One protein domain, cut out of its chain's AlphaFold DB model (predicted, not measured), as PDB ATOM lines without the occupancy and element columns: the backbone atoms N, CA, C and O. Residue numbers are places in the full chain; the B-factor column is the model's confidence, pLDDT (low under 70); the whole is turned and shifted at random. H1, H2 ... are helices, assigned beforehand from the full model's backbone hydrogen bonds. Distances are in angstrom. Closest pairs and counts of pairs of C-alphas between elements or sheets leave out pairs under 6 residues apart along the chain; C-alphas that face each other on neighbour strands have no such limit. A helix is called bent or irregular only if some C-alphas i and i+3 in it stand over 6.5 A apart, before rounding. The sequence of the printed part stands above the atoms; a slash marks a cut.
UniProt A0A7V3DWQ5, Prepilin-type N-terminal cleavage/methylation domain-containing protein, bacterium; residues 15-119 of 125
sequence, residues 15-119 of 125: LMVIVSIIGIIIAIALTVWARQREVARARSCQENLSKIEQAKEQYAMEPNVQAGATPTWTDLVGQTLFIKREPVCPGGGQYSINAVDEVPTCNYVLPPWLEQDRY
ATOM      1  N   LEU A  15     -42.539 -62.774 105.575       91.44
ATOM      2  CA  LEU A  15     -42.327 -63.445 104.292       91.44
ATOM      3  C   LEU A  15     -42.280 -62.456 103.122       91.44
ATOM      4  O   LEU A  15     -41.431 -62.599 102.242       91.44
ATOM      5  N   MET A  16     -43.140 -61.432 103.121       93.19
ATOM      6  CA  MET A  16     -43.165 -60.421 102.056       93.19
ATOM      7  C   MET A  16     -41.872 -59.603 101.982       93.19
ATOM      8  O   MET A  16     -41.359 -59.355 100.889       93.19
ATOM      9  N   VAL A  17     -41.314 -59.202 103.127       95.38
ATOM     10  CA  VAL A  17     -40.052 -58.447 103.161       95.38
ATOM     11  C   VAL A  17     -38.899 -59.298 102.629       95.38
ATOM     12  O   VAL A  17     -38.102 -58.818 101.824       95.38
ATOM     13  N   ILE A  18     -38.845 -60.580 102.996       96.00
ATOM     14  CA  ILE A  18     -37.785 -61.497 102.554       96.00
ATOM     15  C   ILE A  18     -37.794 -61.673 101.034       96.00
ATOM     16  O   ILE A  18     -36.758 -61.489 100.393       96.00
ATOM     17  N   VAL A  19     -38.950 -61.980 100.436       96.38
ATOM     18  CA  VAL A  19     -39.022 -62.163  98.975       96.38
ATOM     19  C   VAL A  19     -38.705 -60.869  98.224       96.38
ATOM     20  O   VAL A  19     -38.078 -60.916  97.167       96.38
ATOM     21  N   SER A  20     -39.050 -59.714  98.803       96.50
ATOM     22  CA  SER A  20     -38.726 -58.402  98.235       96.50
ATOM     23  C   SER A  20     -37.216 -58.151  98.208       96.50
ATOM     24  O   SER A  20     -36.673 -57.757  97.177       96.50
ATOM     25  N   ILE A  21     -36.510 -58.437  99.308       97.38
ATOM     26  CA  ILE A  21     -35.049 -58.273  99.391       97.38
ATOM     27  C   ILE A  21     -34.337 -59.242  98.436       97.38
ATOM     28  O   ILE A  21     -33.441 -58.831  97.696       97.38
ATOM     29  N   ILE A  22     -34.758 -60.512  98.399       97.62
ATOM     30  CA  ILE A  22     -34.186 -61.518  97.489       97.62
ATOM     31  C   ILE A  22     -34.380 -61.094  96.024       97.62
ATOM     32  O   ILE A  22     -33.442 -61.192  95.231       97.62
ATOM     33  N   GLY A  23     -35.557 -60.566  95.670       97.62
ATOM     34  CA  GLY A  23     -35.847 -60.075  94.322       97.62
ATOM     35  C   GLY A  23     -34.892 -58.965  93.870       97.62
ATOM     36  O   GLY A  23     -34.366 -59.025  92.757       97.62
ATOM     37  N   ILE A  24     -34.603 -57.996  94.746       96.88
ATOM     38  CA  ILE A  24     -33.661 -56.900  94.454       96.88
ATOM     39  C   ILE A  24     -32.243 -57.441  94.228       96.88
ATOM     40  O   ILE A  24     -31.577 -57.048  93.267       96.88
ATOM     41  N   ILE A  25     -31.784 -58.371  95.071       97.75
ATOM     42  CA  ILE A  25     -30.440 -58.957  94.953       97.75
ATOM     43  C   ILE A  25     -30.290 -59.712  93.623       97.75
ATOM     44  O   ILE A  25     -29.299 -59.515  92.915       97.75
ATOM     45  N   ILE A  26     -31.274 -60.536  93.248       97.38
ATOM     46  CA  ILE A  26     -31.241 -61.309  91.995       97.38
ATOM     47  C   ILE A  26     -31.236 -60.382  90.775       97.38
ATOM     48  O   ILE A  26     -30.466 -60.614  89.841       97.38
ATOM     49  N   ALA A  27     -32.041 -59.314  90.788       95.81
ATOM     50  CA  ALA A  27     -32.102 -58.360  89.680       95.81
ATOM     51  C   ALA A  27     -30.724 -57.749  89.366       95.81
ATOM     52  O   ALA A  27     -30.322 -57.675  88.204       95.81
ATOM     53  N   ILE A  28     -29.960 -57.375  90.398       95.94
ATOM     54  CA  ILE A  28     -28.601 -56.844  90.229       95.94
ATOM     55  C   ILE A  28     -27.642 -57.959  89.788       95.94
ATOM     56  O   ILE A  28     -26.886 -57.782  88.830       95.94
ATOM     57  N   ALA A  29     -27.697 -59.123  90.440       96.00
ATOM     58  CA  ALA A  29     -26.778 -60.231  90.186       96.00
ATOM     59  C   ALA A  29     -26.808 -60.715  88.727       96.00
ATOM     60  O   ALA A  29     -25.752 -60.924  88.129       96.00
ATOM     61  N   LEU A  30     -27.998 -60.843  88.128       93.12
ATOM     62  CA  LEU A  30     -28.153 -61.345  86.758       93.12
ATOM     63  C   LEU A  30     -27.460 -60.453  85.723       93.12
ATOM     64  O   LEU A  30     -26.752 -60.945  84.842       93.12
ATOM     65  N   THR A  31     -27.625 -59.135  85.842       88.06
ATOM     66  CA  THR A  31     -27.046 -58.184  84.880       88.06
ATOM     67  C   THR A  31     -25.520 -58.145  84.957       88.06
ATOM     68  O   THR A  31     -24.840 -58.104  83.928       88.06
ATOM     69  N   VAL A  32     -24.966 -58.214  86.171       92.50
ATOM     70  CA  VAL A  32     -23.516 -58.205  86.400       92.50
ATOM     71  C   VAL A  32     -22.885 -59.516  85.940       92.50
ATOM     72  O   VAL A  32     -21.840 -59.497  85.289       92.50
ATOM     73  N   TRP A  33     -23.525 -60.652  86.222       93.00
ATOM     74  CA  TRP A  33     -22.993 -61.970  85.881       93.00
ATOM     75  C   TRP A  33     -22.775 -62.153  84.373       93.00
ATOM     76  O   TRP A  33     -21.724 -62.648  83.961       93.00
ATOM     77  N   ALA A  34     -23.706 -61.672  83.541       89.12
ATOM     78  CA  ALA A  34     -23.568 -61.724  82.086       89.12
ATOM     79  C   ALA A  34     -22.327 -60.960  81.585       89.12
ATOM     80  O   ALA A  34     -21.586 -61.466  80.742       89.12
ATOM     81  N   ARG A  35     -22.046 -59.776  82.150       90.75
ATOM     82  CA  ARG A  35     -20.843 -58.995  81.812       90.75
ATOM     83  C   ARG A  35     -19.569 -59.691  82.287       90.75
ATOM     84  O   ARG A  35     -18.611 -59.810  81.530       90.75
ATOM     85  N   GLN A  36     -19.559 -60.207  83.517       92.31
ATOM     86  CA  GLN A  36     -18.392 -60.905  84.070       92.31
ATOM     87  C   GLN A  36     -18.030 -62.165  83.278       92.31
ATOM     88  O   GLN A  36     -16.849 -62.473  83.118       92.31
ATOM     89  N   ARG A  37     -19.023 -62.874  82.728       92.50
ATOM     90  CA  ARG A  37     -18.770 -64.036  81.869       92.50
ATOM     91  C   ARG A  37     -17.960 -63.669  80.628       92.50
ATOM     92  O   ARG A  37     -17.073 -64.426  80.242       92.50
ATOM     93  N   GLU A  38     -18.241 -62.517  80.036       92.44
ATOM     94  CA  GLU A  38     -17.545 -62.050  78.841       92.44
ATOM     95  C   GLU A  38     -16.131 -61.554  79.154       92.44
ATOM     96  O   GLU A  38     -15.184 -61.910  78.459       92.44
ATOM     97  N   VAL A  39     -15.953 -60.853  80.280       91.81
ATOM     98  CA  VAL A  39     -14.618 -60.507  80.799       91.81
ATOM     99  C   VAL A  39     -13.780 -61.769  81.026       91.81
ATOM    100  O   VAL A  39     -12.607 -61.810  80.661       91.81
ATOM    101  N   ALA A  40     -14.374 -62.821  81.598       93.62
ATOM    102  CA  ALA A  40     -13.684 -64.088  81.818       93.62
ATOM    103  C   ALA A  40     -13.272 -64.756  80.495       93.62
ATOM    104  O   ALA A  40     -12.144 -65.230  80.388       93.62
ATOM    105  N   ARG A  41     -14.143 -64.750  79.474       94.44
ATOM    106  CA  ARG A  41     -13.814 -65.261  78.130       94.44
ATOM    107  C   ARG A  41     -12.648 -64.499  77.506       94.44
ATOM    108  O   ARG A  41     -11.713 -65.133  77.027       94.44
ATOM    109  N   ALA A  42     -12.684 -63.169  77.559       92.50
ATOM    110  CA  ALA A  42     -11.619 -62.310  77.051       92.50
ATOM    111  C   ALA A  42     -10.276 -62.593  77.741       92.50
ATOM    112  O   ALA A  42      -9.273 -62.816  77.070       92.50
ATOM    113  N   ARG A  43     -10.270 -62.677  79.078       92.25
ATOM    114  CA  ARG A  43      -9.067 -63.008  79.858       92.25
ATOM    115  C   ARG A  43      -8.533 -64.392  79.524       92.25
ATOM    116  O   ARG A  43      -7.358 -64.531  79.226       92.25
ATOM    117  N   SER A  44      -9.387 -65.415  79.502       94.94
ATOM    118  CA  SER A  44      -8.965 -66.760  79.093       94.94
ATOM    119  C   SER A  44      -8.418 -66.788  77.664       94.94
ATOM    120  O   SER A  44      -7.495 -67.545  77.381       94.94
ATOM    121  N   CYS A  45      -8.953 -65.953  76.767       94.88
ATOM    122  CA  CYS A  45      -8.421 -65.820  75.420       94.88
ATOM    123  C   CYS A  45      -7.004 -65.229  75.414       94.88
ATOM    124  O   CYS A  45      -6.140 -65.762  74.722       94.88
ATOM    125  N   GLN A  46      -6.764 -64.179  76.201       92.88
ATOM    126  CA  GLN A  46      -5.452 -63.551  76.362       92.88
ATOM    127  C   GLN A  46      -4.427 -64.499  77.002       92.88
ATOM    128  O   GLN A  46      -3.304 -64.603  76.523       92.88
ATOM    129  N   GLU A  47      -4.823 -65.259  78.023       94.31
ATOM    130  CA  GLU A  47      -3.972 -66.282  78.650       94.31
ATOM    131  C   GLU A  47      -3.539 -67.361  77.650       94.31
ATOM    132  O   GLU A  47      -2.396 -67.815  77.660       94.31
ATOM    133  N   ASN A  48      -4.441 -67.778  76.759       95.69
ATOM    134  CA  ASN A  48      -4.090 -68.716  75.698       95.69
ATOM    135  C   ASN A  48      -3.120 -68.093  74.684       95.69
ATOM    136  O   ASN A  48      -2.197 -68.783  74.267       95.69
ATOM    137  N   LEU A  49      -3.288 -66.815  74.319       95.31
ATOM    138  CA  LEU A  49      -2.337 -66.107  73.450       95.31
ATOM    139  C   LEU A  49      -0.943 -66.054  74.074       95.31
ATOM    140  O   LEU A  49       0.018 -66.413  73.405       95.31
ATOM    141  N   SER A  50      -0.844 -65.720  75.362       94.75
ATOM    142  CA  SER A  50       0.438 -65.717  76.074       94.75
ATOM    143  C   SER A  50       1.079 -67.109  76.126       94.75
ATOM    144  O   SER A  50       2.287 -67.247  75.962       94.75
ATOM    145  N   LYS A  51       0.284 -68.176  76.289       94.88
ATOM    146  CA  LYS A  51       0.802 -69.556  76.214       94.88
ATOM    147  C   LYS A  51       1.303 -69.920  74.819       94.88
ATOM    148  O   LYS A  51       2.293 -70.634  74.710       94.88
ATOM    149  N   ILE A  52       0.616 -69.466  73.771       95.12
ATOM    150  CA  ILE A  52       1.054 -69.668  72.385       95.12
ATOM    151  C   ILE A  52       2.360 -68.912  72.143       95.12
ATOM    152  O   ILE A  52       3.287 -69.484  71.588       95.12
ATOM    153  N   GLU A  53       2.458 -67.667  72.598       94.75
ATOM    154  CA  GLU A  53       3.671 -66.854  72.508       94.75
ATOM    155  C   GLU A  53       4.863 -67.536  73.187       94.75
ATOM    156  O   GLU A  53       5.872 -67.790  72.536       94.75
ATOM    157  N   GLN A  54       4.701 -67.980  74.436       94.31
ATOM    158  CA  GLN A  54       5.735 -68.737  75.151       94.31
ATOM    159  C   GLN A  54       6.130 -70.030  74.420       94.31
ATOM    160  O   GLN A  54       7.305 -70.384  74.370       94.31
ATOM    161  N   ALA A  55       5.166 -70.744  73.832       94.31
ATOM    162  CA  ALA A  55       5.449 -71.946  73.052       94.31
ATOM    163  C   ALA A  55       6.251 -71.635  71.778       94.31
ATOM    164  O   ALA A  55       7.147 -72.397  71.421       94.31
ATOM    165  N   LYS A  56       5.963 -70.515  71.107       93.31
ATOM    166  CA  LYS A  56       6.723 -70.060  69.935       93.31
ATOM    167  C   LYS A  56       8.149 -69.669  70.301       93.31
ATOM    168  O   LYS A  56       9.073 -70.032  69.582       93.31
ATOM    169  N   GLU A  57       8.327 -68.953  71.408       91.81
ATOM    170  CA  GLU A  57       9.652 -68.592  71.912       91.81
ATOM    171  C   GLU A  57      10.480 -69.843  72.215       91.81
ATOM    172  O   GLU A  57      11.635 -69.928  71.808       91.81
ATOM    173  N   GLN A  58       9.877 -70.844  72.863       92.38
ATOM    174  CA  GLN A  58      10.531 -72.127  73.126       92.38
ATOM    175  C   GLN A  58      10.872 -72.877  71.832       92.38
ATOM    176  O   GLN A  58      11.979 -73.396  71.711       92.38
ATOM    177  N   TYR A  59       9.973 -72.874  70.846       92.00
ATOM    178  CA  TYR A  59      10.223 -73.457  69.526       92.00
ATOM    179  C   TYR A  59      11.385 -72.768  68.790       92.00
ATOM    180  O   TYR A  59      12.221 -73.437  68.191       92.00
ATOM    181  N   ALA A  60      11.523 -71.442  68.874       91.56
ATOM    182  CA  ALA A  60      12.666 -70.743  68.270       91.56
ATOM    183  C   ALA A  60      14.016 -71.029  68.942       91.56
ATOM    184  O   ALA A  60      15.053 -70.763  68.337       91.56
ATOM    185  N   MET A  61      14.032 -71.564  70.165       89.94
ATOM    186  CA  MET A  61      15.275 -72.000  70.814       89.94
ATOM    187  C   MET A  61      15.781 -73.347  70.277       89.94
ATOM    188  O   MET A  61      16.872 -73.789  70.642       89.94
ATOM    189  N   GLU A  62      15.007 -74.016  69.425       89.75
ATOM    190  CA  GLU A  62      15.334 -75.333  68.897       89.75
ATOM    191  C   GLU A  62      16.367 -75.225  67.754       89.75
ATOM    192  O   GLU A  62      16.255 -74.365  66.877       89.75
ATOM    193  N   PRO A  63      17.399 -76.090  67.717       84.81
ATOM    194  CA  PRO A  63      18.616 -75.853  66.931       84.81
ATOM    195  C   PRO A  63      18.425 -75.849  65.405       84.81
ATOM    196  O   PRO A  63      19.334 -75.447  64.685       84.81
ATOM    197  N   ASN A  64      17.273 -76.304  64.905       84.06
ATOM    198  CA  ASN A  64      16.968 -76.382  63.474       84.06
ATOM    199  C   ASN A  64      15.903 -75.366  63.023       84.06
ATOM    200  O   ASN A  64      15.441 -75.442  61.884       84.06
ATOM    201  N   VAL A  65      15.494 -74.435  63.889       86.62
ATOM    202  CA  VAL A  65      14.469 -73.434  63.573       86.62
ATOM    203  C   VAL A  65      15.127 -72.152  63.064       86.62
ATOM    204  O   VAL A  65      16.044 -71.608  63.674       86.62
ATOM    205  N   GLN A  66      14.676 -71.677  61.902       83.12
ATOM    206  CA  GLN A  66      15.169 -70.441  61.294       83.12
ATOM    207  C   GLN A  66      14.528 -69.213  61.954       83.12
ATOM    208  O   GLN A  66      13.363 -69.245  62.354       83.12
ATOM    209  N   ALA A  67      15.269 -68.104  62.013       78.25
ATOM    210  CA  ALA A  67      14.707 -66.817  62.415       78.25
ATOM    211  C   ALA A  67      13.564 -66.427  61.459       78.25
ATOM    212  O   ALA A  67      13.754 -66.430  60.242       78.25
ATOM    213  N   GLY A  68      12.382 -66.134  62.008       81.69
ATOM    214  CA  GLY A  68      11.177 -65.828  61.227       81.69
ATOM    215  C   GLY A  68      10.406 -67.053  60.719       81.69
ATOM    216  O   GLY A  68       9.519 -66.915  59.879       81.69
ATOM    217  N   ALA A  69      10.719 -68.262  61.200       87.94
ATOM    218  CA  ALA A  69       9.897 -69.432  60.909       87.94
ATOM    219  C   ALA A  69       8.450 -69.215  61.387       87.94
ATOM    220  O   ALA A  69       8.203 -68.634  62.444       87.94
ATOM    221  N   THR A  70       7.483 -69.710  60.620       90.69
ATOM    222  CA  THR A  70       6.067 -69.740  61.006       90.69
ATOM    223  C   THR A  70       5.717 -71.141  61.506       90.69
ATOM    224  O   THR A  70       5.473 -72.019  60.671       90.69
ATOM    225  N   PRO A  71       5.710 -71.387  62.830       91.56
ATOM    226  CA  PRO A  71       5.348 -72.690  63.362       91.56
ATOM    227  C   PRO A  71       3.890 -73.010  63.049       91.56
ATOM    228  O   PRO A  71       3.003 -72.154  63.110       91.56
ATOM    229  N   THR A  72       3.642 -74.273  62.734       92.00
ATOM    230  CA  THR A  72       2.296 -74.800  62.550       92.00
ATOM    231  C   THR A  72       1.780 -75.393  63.860       92.00
ATOM    232  O   THR A  72       2.538 -75.671  64.791       92.00
ATOM    233  N   TRP A  73       0.469 -75.633  63.952       91.50
ATOM    234  CA  TRP A  73      -0.114 -76.255  65.146       91.50
ATOM    235  C   TRP A  73       0.494 -77.625  65.461       91.50
ATOM    236  O   TRP A  73       0.596 -77.977  66.631       91.50
ATOM    237  N   THR A  74       0.952 -78.373  64.454       90.75
ATOM    238  CA  THR A  74       1.618 -79.668  64.659       90.75
ATOM    239  C   THR A  74       3.009 -79.551  65.273       90.75
ATOM    240  O   THR A  74       3.462 -80.510  65.889       90.75
ATOM    241  N   ASP A  75       3.659 -78.392  65.150       90.94
ATOM    242  CA  ASP A  75       4.978 -78.140  65.742       90.94
ATOM    243  C   ASP A  75       4.862 -77.727  67.218       90.94
ATOM    244  O   ASP A  75       5.746 -78.003  68.026       90.94
ATOM    245  N   LEU A  76       3.746 -77.087  67.592       91.69
ATOM    246  CA  LEU A  76       3.539 -76.552  68.942       91.69
ATOM    247  C   LEU A  76       2.672 -77.442  69.840       91.69
ATOM    248  O   LEU A  76       2.808 -77.395  71.066       91.69
ATOM    249  N   VAL A  77       1.757 -78.223  69.256       93.94
ATOM    250  CA  VAL A  77       0.719 -78.956  69.992       93.94
ATOM    251  C   VAL A  77       0.945 -80.461  69.951       93.94
ATOM    252  O   VAL A  77       0.880 -81.098  68.905       93.94
ATOM    253  N   GLY A  78       1.092 -81.061  71.128       91.75
ATOM    254  CA  GLY A  78       1.250 -82.502  71.292       91.75
ATOM    255  C   GLY A  78       1.438 -82.888  72.755       91.75
ATOM    256  O   GLY A  78       1.688 -82.046  73.612       91.75
ATOM    257  N   GLN A  79       1.334 -84.182  73.069       88.19
ATOM    258  CA  GLN A  79       1.493 -84.653  74.456       88.19
ATOM    259  C   GLN A  79       2.891 -84.375  75.029       88.19
ATOM    260  O   GLN A  79       3.030 -84.223  76.242       88.19
ATOM    261  N   THR A  80       3.899 -84.314  74.157       87.88
ATOM    262  CA  THR A  80       5.316 -84.104  74.482       87.88
ATOM    263  C   THR A  80       5.862 -82.777  73.954       87.88
ATOM    264  O   THR A  80       7.063 -82.557  74.031       87.88
ATOM    265  N   LEU A  81       5.004 -81.927  73.382       91.50
ATOM    266  CA  LEU A  81       5.382 -80.618  72.846       91.50
ATOM    267  C   LEU A  81       5.063 -79.514  73.864       91.50
ATOM    268  O   LEU A  81       4.658 -79.783  74.998       91.50
ATOM    269  N   PHE A  82       5.246 -78.261  73.456       92.69
ATOM    270  CA  PHE A  82       5.104 -77.081  74.309       92.69
ATOM    271  C   PHE A  82       3.667 -76.891  74.824       92.69
ATOM    272  O   PHE A  82       3.452 -76.509  75.977       92.69
ATOM    273  N   ILE A  83       2.661 -77.215  74.003       93.94
ATOM    274  CA  ILE A  83       1.243 -77.123  74.361       93.94
ATOM    275  C   ILE A  83       0.590 -78.507  74.297       93.94
ATOM    276  O   ILE A  83       0.589 -79.177  73.271       93.94
ATOM    277  N   LYS A  84      -0.068 -78.925  75.386       92.44
ATOM    278  CA  LYS A  84      -0.660 -80.275  75.491       92.44
ATOM    279  C   LYS A  84      -1.814 -80.546  74.522       92.44
ATOM    280  O   LYS A  84      -2.033 -81.692  74.134       92.44
ATOM    281  N   ARG A  85      -2.629 -79.528  74.234       91.31
ATOM    282  CA  ARG A  85      -3.810 -79.590  73.359       91.31
ATOM    283  C   ARG A  85      -4.047 -78.227  72.734       91.31
ATOM    284  O   ARG A  85      -3.791 -77.216  73.382       91.31
ATOM    285  N   GLU A  86      -4.588 -78.223  71.524       91.25
ATOM    286  CA  GLU A  86      -4.895 -76.993  70.805       91.25
ATOM    287  C   GLU A  86      -5.901 -76.148  71.608       91.25
ATOM    288  O   GLU A  86      -6.953 -76.664  72.018       91.25
ATOM    289  N   PRO A  87      -5.577 -74.879  71.914       93.12
ATOM    290  CA  PRO A  87      -6.456 -74.023  72.687       93.12
ATOM    291  C   PRO A  87      -7.653 -73.594  71.837       93.12
ATOM    292  O   PRO A  87      -7.507 -73.061  70.744       93.12
ATOM    293  N   VAL A  88      -8.856 -73.756  72.384       94.12
ATOM    294  CA  VAL A  88     -10.087 -73.242  71.771       94.12
ATOM    295  C   VAL A  88     -10.449 -71.919  72.433       94.12
ATOM    296  O   VAL A  88     -10.485 -71.821  73.663       94.12
ATOM    297  N   CYS A  89     -10.731 -70.890  71.631       95.19
ATOM    298  CA  CYS A  89     -11.164 -69.608  72.167       95.19
ATOM    299  C   CYS A  89     -12.552 -69.756  72.821       95.19
ATOM    300  O   CYS A  89     -13.515 -70.129  72.146       95.19
ATOM    301  N   PRO A  90     -12.724 -69.404  74.107       94.50
ATOM    302  CA  PRO A  90     -14.016 -69.518  74.787       94.50
ATOM    303  C   PRO A  90     -15.048 -68.476  74.316       94.50
ATOM    304  O   PRO A  90     -16.225 -68.576  74.669       94.50
ATOM    305  N   GLY A  91     -14.602 -67.472  73.551       90.94
ATOM    306  CA  GLY A  91     -15.435 -66.489  72.855       90.94
ATOM    307  C   GLY A  91     -15.791 -66.878  71.413       90.94
ATOM    308  O   GLY A  91     -16.526 -66.143  70.765       90.94
ATOM    309  N   GLY A  92     -15.300 -68.019  70.911       92.31
ATOM    310  CA  GLY A  92     -15.588 -68.507  69.554       92.31
ATOM    311  C   GLY A  92     -14.665 -67.976  68.452       92.31
ATOM    312  O   GLY A  92     -14.935 -68.220  67.281       92.31
ATOM    313  N   GLY A  93     -13.588 -67.269  68.805       93.88
ATOM    314  CA  GLY A  93     -12.549 -66.880  67.849       93.88
ATOM    315  C   GLY A  93     -11.604 -68.025  67.468       93.88
ATOM    316  O   GLY A  93     -11.608 -69.104  68.059       93.88
ATOM    317  N   GLN A  94     -10.755 -67.756  66.489       94.94
ATOM    318  CA  GLN A  94      -9.661 -68.601  66.038       94.94
ATOM    319  C   GLN A  94      -8.334 -67.919  66.356       94.94
ATOM    320  O   GLN A  94      -8.196 -66.704  66.186       94.94
ATOM    321  N   TYR A  95      -7.373 -68.715  66.817       95.25
ATOM    322  CA  TYR A  95      -6.011 -68.266  67.062       95.25
ATOM    323  C   TYR A  95      -5.182 -68.360  65.782       95.25
ATOM    324  O   TYR A  95      -5.239 -69.366  65.077       95.25
ATOM    325  N   SER A  96      -4.381 -67.334  65.519       94.25
ATOM    326  CA  SER A  96      -3.315 -67.362  64.523       94.25
ATOM    327  C   SER A  96      -1.978 -67.292  65.245       94.25
ATOM    328  O   SER A  96      -1.743 -66.373  66.031       94.25
ATOM    329  N   ILE A  97      -1.119 -68.281  65.001       92.06
ATOM    330  CA  ILE A  97       0.198 -68.378  65.637       92.06
ATOM    331  C   ILE A  97       1.120 -67.264  65.120       92.06
ATOM    332  O   ILE A  97       1.814 -66.654  65.927       92.06
ATOM    333  N   ASN A  98       1.064 -66.954  63.818       93.19
ATOM    334  CA  ASN A  98       1.970 -66.037  63.106       93.19
ATOM    335  C   ASN A  98       3.454 -66.471  63.174       93.19
ATOM    336  O   ASN A  98       3.786 -67.494  63.781       93.19
ATOM    337  N   ALA A  99       4.350 -65.730  62.515       91.25
ATOM    338  CA  ALA A  99       5.795 -65.994  62.566       91.25
ATOM    339  C   ALA A  99       6.334 -65.849  63.997       91.25
ATOM    340  O   ALA A  99       5.708 -65.163  64.804       91.25
ATOM    341  N   VAL A 100       7.446 -66.504  64.361       90.06
ATOM    342  CA  VAL A 100       7.946 -66.448  65.755       90.06
ATOM    343  C   VAL A 100       8.211 -65.012  66.233       90.06
ATOM    344  O   VAL A 100       7.968 -64.706  67.395       90.06
ATOM    345  N   ASP A 101       8.626 -64.130  65.335       88.88
ATOM    346  CA  ASP A 101       8.894 -62.708  65.560       88.88
ATOM    347  C   ASP A 101       7.644 -61.808  65.567       88.88
ATOM    348  O   ASP A 101       7.725 -60.638  65.936       88.88
ATOM    349  N   GLU A 102       6.477 -62.341  65.209       92.06
ATOM    350  CA  GLU A 102       5.201 -61.625  65.249       92.06
ATOM    351  C   GLU A 102       4.355 -62.071  66.445       92.06
ATOM    352  O   GLU A 102       4.348 -63.239  66.818       92.06
ATOM    353  N   VAL A 103       3.564 -61.186  67.047       90.88
ATOM    354  CA  VAL A 103       2.667 -61.588  68.146       90.88
ATOM    355  C   VAL A 103       1.553 -62.523  67.639       90.88
ATOM    356  O   VAL A 103       1.005 -62.287  66.555       90.88
ATOM    357  N   PRO A 104       1.178 -63.587  68.379       94.31
ATOM    358  CA  PRO A 104       0.014 -64.390  68.026       94.31
ATOM    359  C   PRO A 104      -1.266 -63.563  68.189       94.31
ATOM    360  O   PRO A 104      -1.373 -62.702  69.062       94.31
ATOM    361  N   THR A 105      -2.270 -63.835  67.361       94.12
ATOM    362  CA  THR A 105      -3.514 -63.052  67.335       94.12
ATOM    363  C   THR A 105      -4.745 -63.934  67.480       94.12
ATOM    364  O   THR A 105      -4.704 -65.146  67.282       94.12
ATOM    365  N   CYS A 106      -5.865 -63.323  67.864       95.12
ATOM    366  CA  CYS A 106      -7.168 -63.972  67.899       95.12
ATOM    367  C   CYS A 106      -8.204 -63.053  67.255       95.12
ATOM    368  O   CYS A 106      -8.241 -61.863  67.557       95.12
ATOM    369  N   ASN A 107      -9.070 -63.604  66.404       94.19
ATOM    370  CA  ASN A 107     -10.121 -62.840  65.720       94.19
ATOM    371  C   ASN A 107     -11.427 -62.702  66.533       94.19
ATOM    372  O   ASN A 107     -12.463 -62.320  65.988       94.19
ATOM    373  N   TYR A 108     -11.406 -63.045  67.822       92.00
ATOM    374  CA  TYR A 108     -12.566 -62.898  68.694       92.00
ATOM    375  C   TYR A 108     -12.913 -61.416  68.887       92.00
ATOM    376  O   TYR A 108     -12.108 -60.625  69.380       92.00
ATOM    377  N   VAL A 109     -14.141 -61.059  68.510       89.75
ATOM    378  CA  VAL A 109     -14.650 -59.693  68.613       89.75
ATOM    379  C   VAL A 109     -15.134 -59.429  70.030       89.75
ATOM    380  O   VAL A 109     -16.069 -60.065  70.519       89.75
ATOM    381  N   LEU A 110     -14.509 -58.453  70.676       90.12
ATOM    382  CA  LEU A 110     -14.884 -58.012  72.009       90.12
ATOM    383  C   LEU A 110     -16.082 -57.062  71.925       90.12
ATOM    384  O   LEU A 110     -16.189 -56.265  70.990       90.12
ATOM    385  N   PRO A 111     -17.016 -57.123  72.885       89.12
ATOM    386  CA  PRO A 111     -18.126 -56.190  72.886       89.12
ATOM    387  C   PRO A 111     -17.625 -54.761  73.165       89.12
ATOM    388  O   PRO A 111     -16.655 -54.584  73.911       89.12
ATOM    389  N   PRO A 112     -18.323 -53.720  72.669       89.00
ATOM    390  CA  PRO A 112     -17.839 -52.336  72.733       89.00
ATOM    391  C   PRO A 112     -17.495 -51.843  74.144       89.00
ATOM    392  O   PRO A 112     -16.534 -51.104  74.339       89.00
ATOM    393  N   TRP A 113     -18.264 -52.270  75.147       86.62
ATOM    394  CA  TRP A 113     -18.054 -51.869  76.539       86.62
ATOM    395  C   TRP A 113     -16.782 -52.469  77.156       86.62
ATOM    396  O   TRP A 113     -16.251 -51.890  78.093       86.62
ATOM    397  N   LEU A 114     -16.292 -53.600  76.640       88.88
ATOM    398  CA  LEU A 114     -15.087 -54.269  77.135       88.88
ATOM    399  C   LEU A 114     -13.823 -53.811  76.394       88.88
ATOM    400  O   LEU A 114     -12.740 -53.776  76.975       88.88
ATOM    401  N   GLU A 115     -13.959 -53.438  75.120       85.56
ATOM    402  CA  GLU A 115     -12.878 -52.857  74.311       85.56
ATOM    403  C   GLU A 115     -12.308 -51.588  74.963       85.56
ATOM    404  O   GLU A 115     -11.095 -51.463  75.141       85.56
ATOM    405  N   GLN A 116     -13.193 -50.692  75.410       76.38
ATOM    406  CA  GLN A 116     -12.815 -49.427  76.045       76.38
ATOM    407  C   GLN A 116     -12.010 -49.622  77.340       76.38
ATOM    408  O   GLN A 116     -11.079 -48.860  77.617       76.38
ATOM    409  N   ASP A 117     -12.364 -50.629  78.144       71.44
ATOM    410  CA  ASP A 117     -11.650 -50.939  79.384       71.44
ATOM    411  C   ASP A 117     -10.242 -51.469  79.090       71.44
ATOM    412  O   ASP A 117      -9.290 -51.037  79.739       71.44
ATOM    413  N   ARG A 118     -10.076 -52.332  78.075       75.94
ATOM    414  CA  ARG A 118      -8.752 -52.819  77.652       75.94
ATOM    415  C   ARG A 118      -7.861 -51.675  77.172       75.94
ATOM    416  O   ARG A 118      -6.732 -51.562  77.641       75.94
ATOM    417  N   TYR A 119      -8.384 -50.799  76.311       66.62
ATOM    418  CA  TYR A 119      -7.634 -49.652  75.795       66.62
ATOM    419  C   TYR A 119      -7.083 -48.787  76.934       66.62
ATOM    420  O   TYR A 119      -5.905 -48.451  76.944       66.62
TER     421      TYR A 119
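This is residues 15 to 119 of the 125 residues of the protein "Prepilin-type N-terminal cleavage/methylation domain-containing protein" of bacterium (UniProt A0A7V3DWQ5). One long helix, H1, makes the long axis of a rod; its first part, residues 15 to 34, sticks out as a bare arm, and along its later part a mostly unnamed stretch folds back and packs on it, for instance with Cys 89, Ile 97 and Pro 104. The tiny helix H2 sits by H1 near its last residues, and the short H3 ends the printed part back near Val 39 of H1. The printed part has 105 residues with three named helices, H1, H2 and H3 in that order, and no named strand; the class is all helix. The whole is extended, with a radius of gyration of the C-alphas of 20.2 A and spans of 73 by 31 by 18 A.

Find C-alpha 15 at (-42.327, -63.445, 104.292); from there H1, residues 15 to 60, runs 66.1 A to C-alpha 60 at (12.666, -70.743, 68.270). It has a kink of 29 degrees near residue 32 but is not bent. Go on through residues 61 to 72, which have no named element, to H2, residues 73 to 76. Then read residues 77 to 111, again with no named element, to reach H3, residues 112 to 119, which covers 11.0 A and ends with C-alpha 119 at (-7.634, -49.652, 75.795).

Begin at residues 15 to 34 of H1, which stand free. Farther along, look at residues 55 to 59, with which alone H1 touches H2; the closest C-alphas are those of Ala 55 and Leu 76, 6.5 A apart. In the stretch after H2, residues 95 to 96 pair antiparallel with residues 105 to 106, a pairing too short to make named strands. At H3, you find it close to H1 but not clearly touching, the closest C-alphas being those of Val 39 and Leu 114 at 7.2 A. H1 and H3 run the same way at a steep tilt of 50 degrees. H2 and H3 are apart. In the backbones, 39 of 42 O i to N i+4 pairs are within hydrogen-bond range in H1 and 2 of 4 in H3, while H2 is too short for such a pair.

The two C-alphas farthest apart are those of Met 16 and Asn 64, 73.2 A. Without residues 15 to 34, the remaining 85 residues span 45 by 26 by 15 A. The printed part has no cut, and both links, 12 residues from H1 to H2 and 35 from H2 to H3, are long. The mean pLDDT of the printed part is 91.5, and one printed residue, Tyr 119, is under 70.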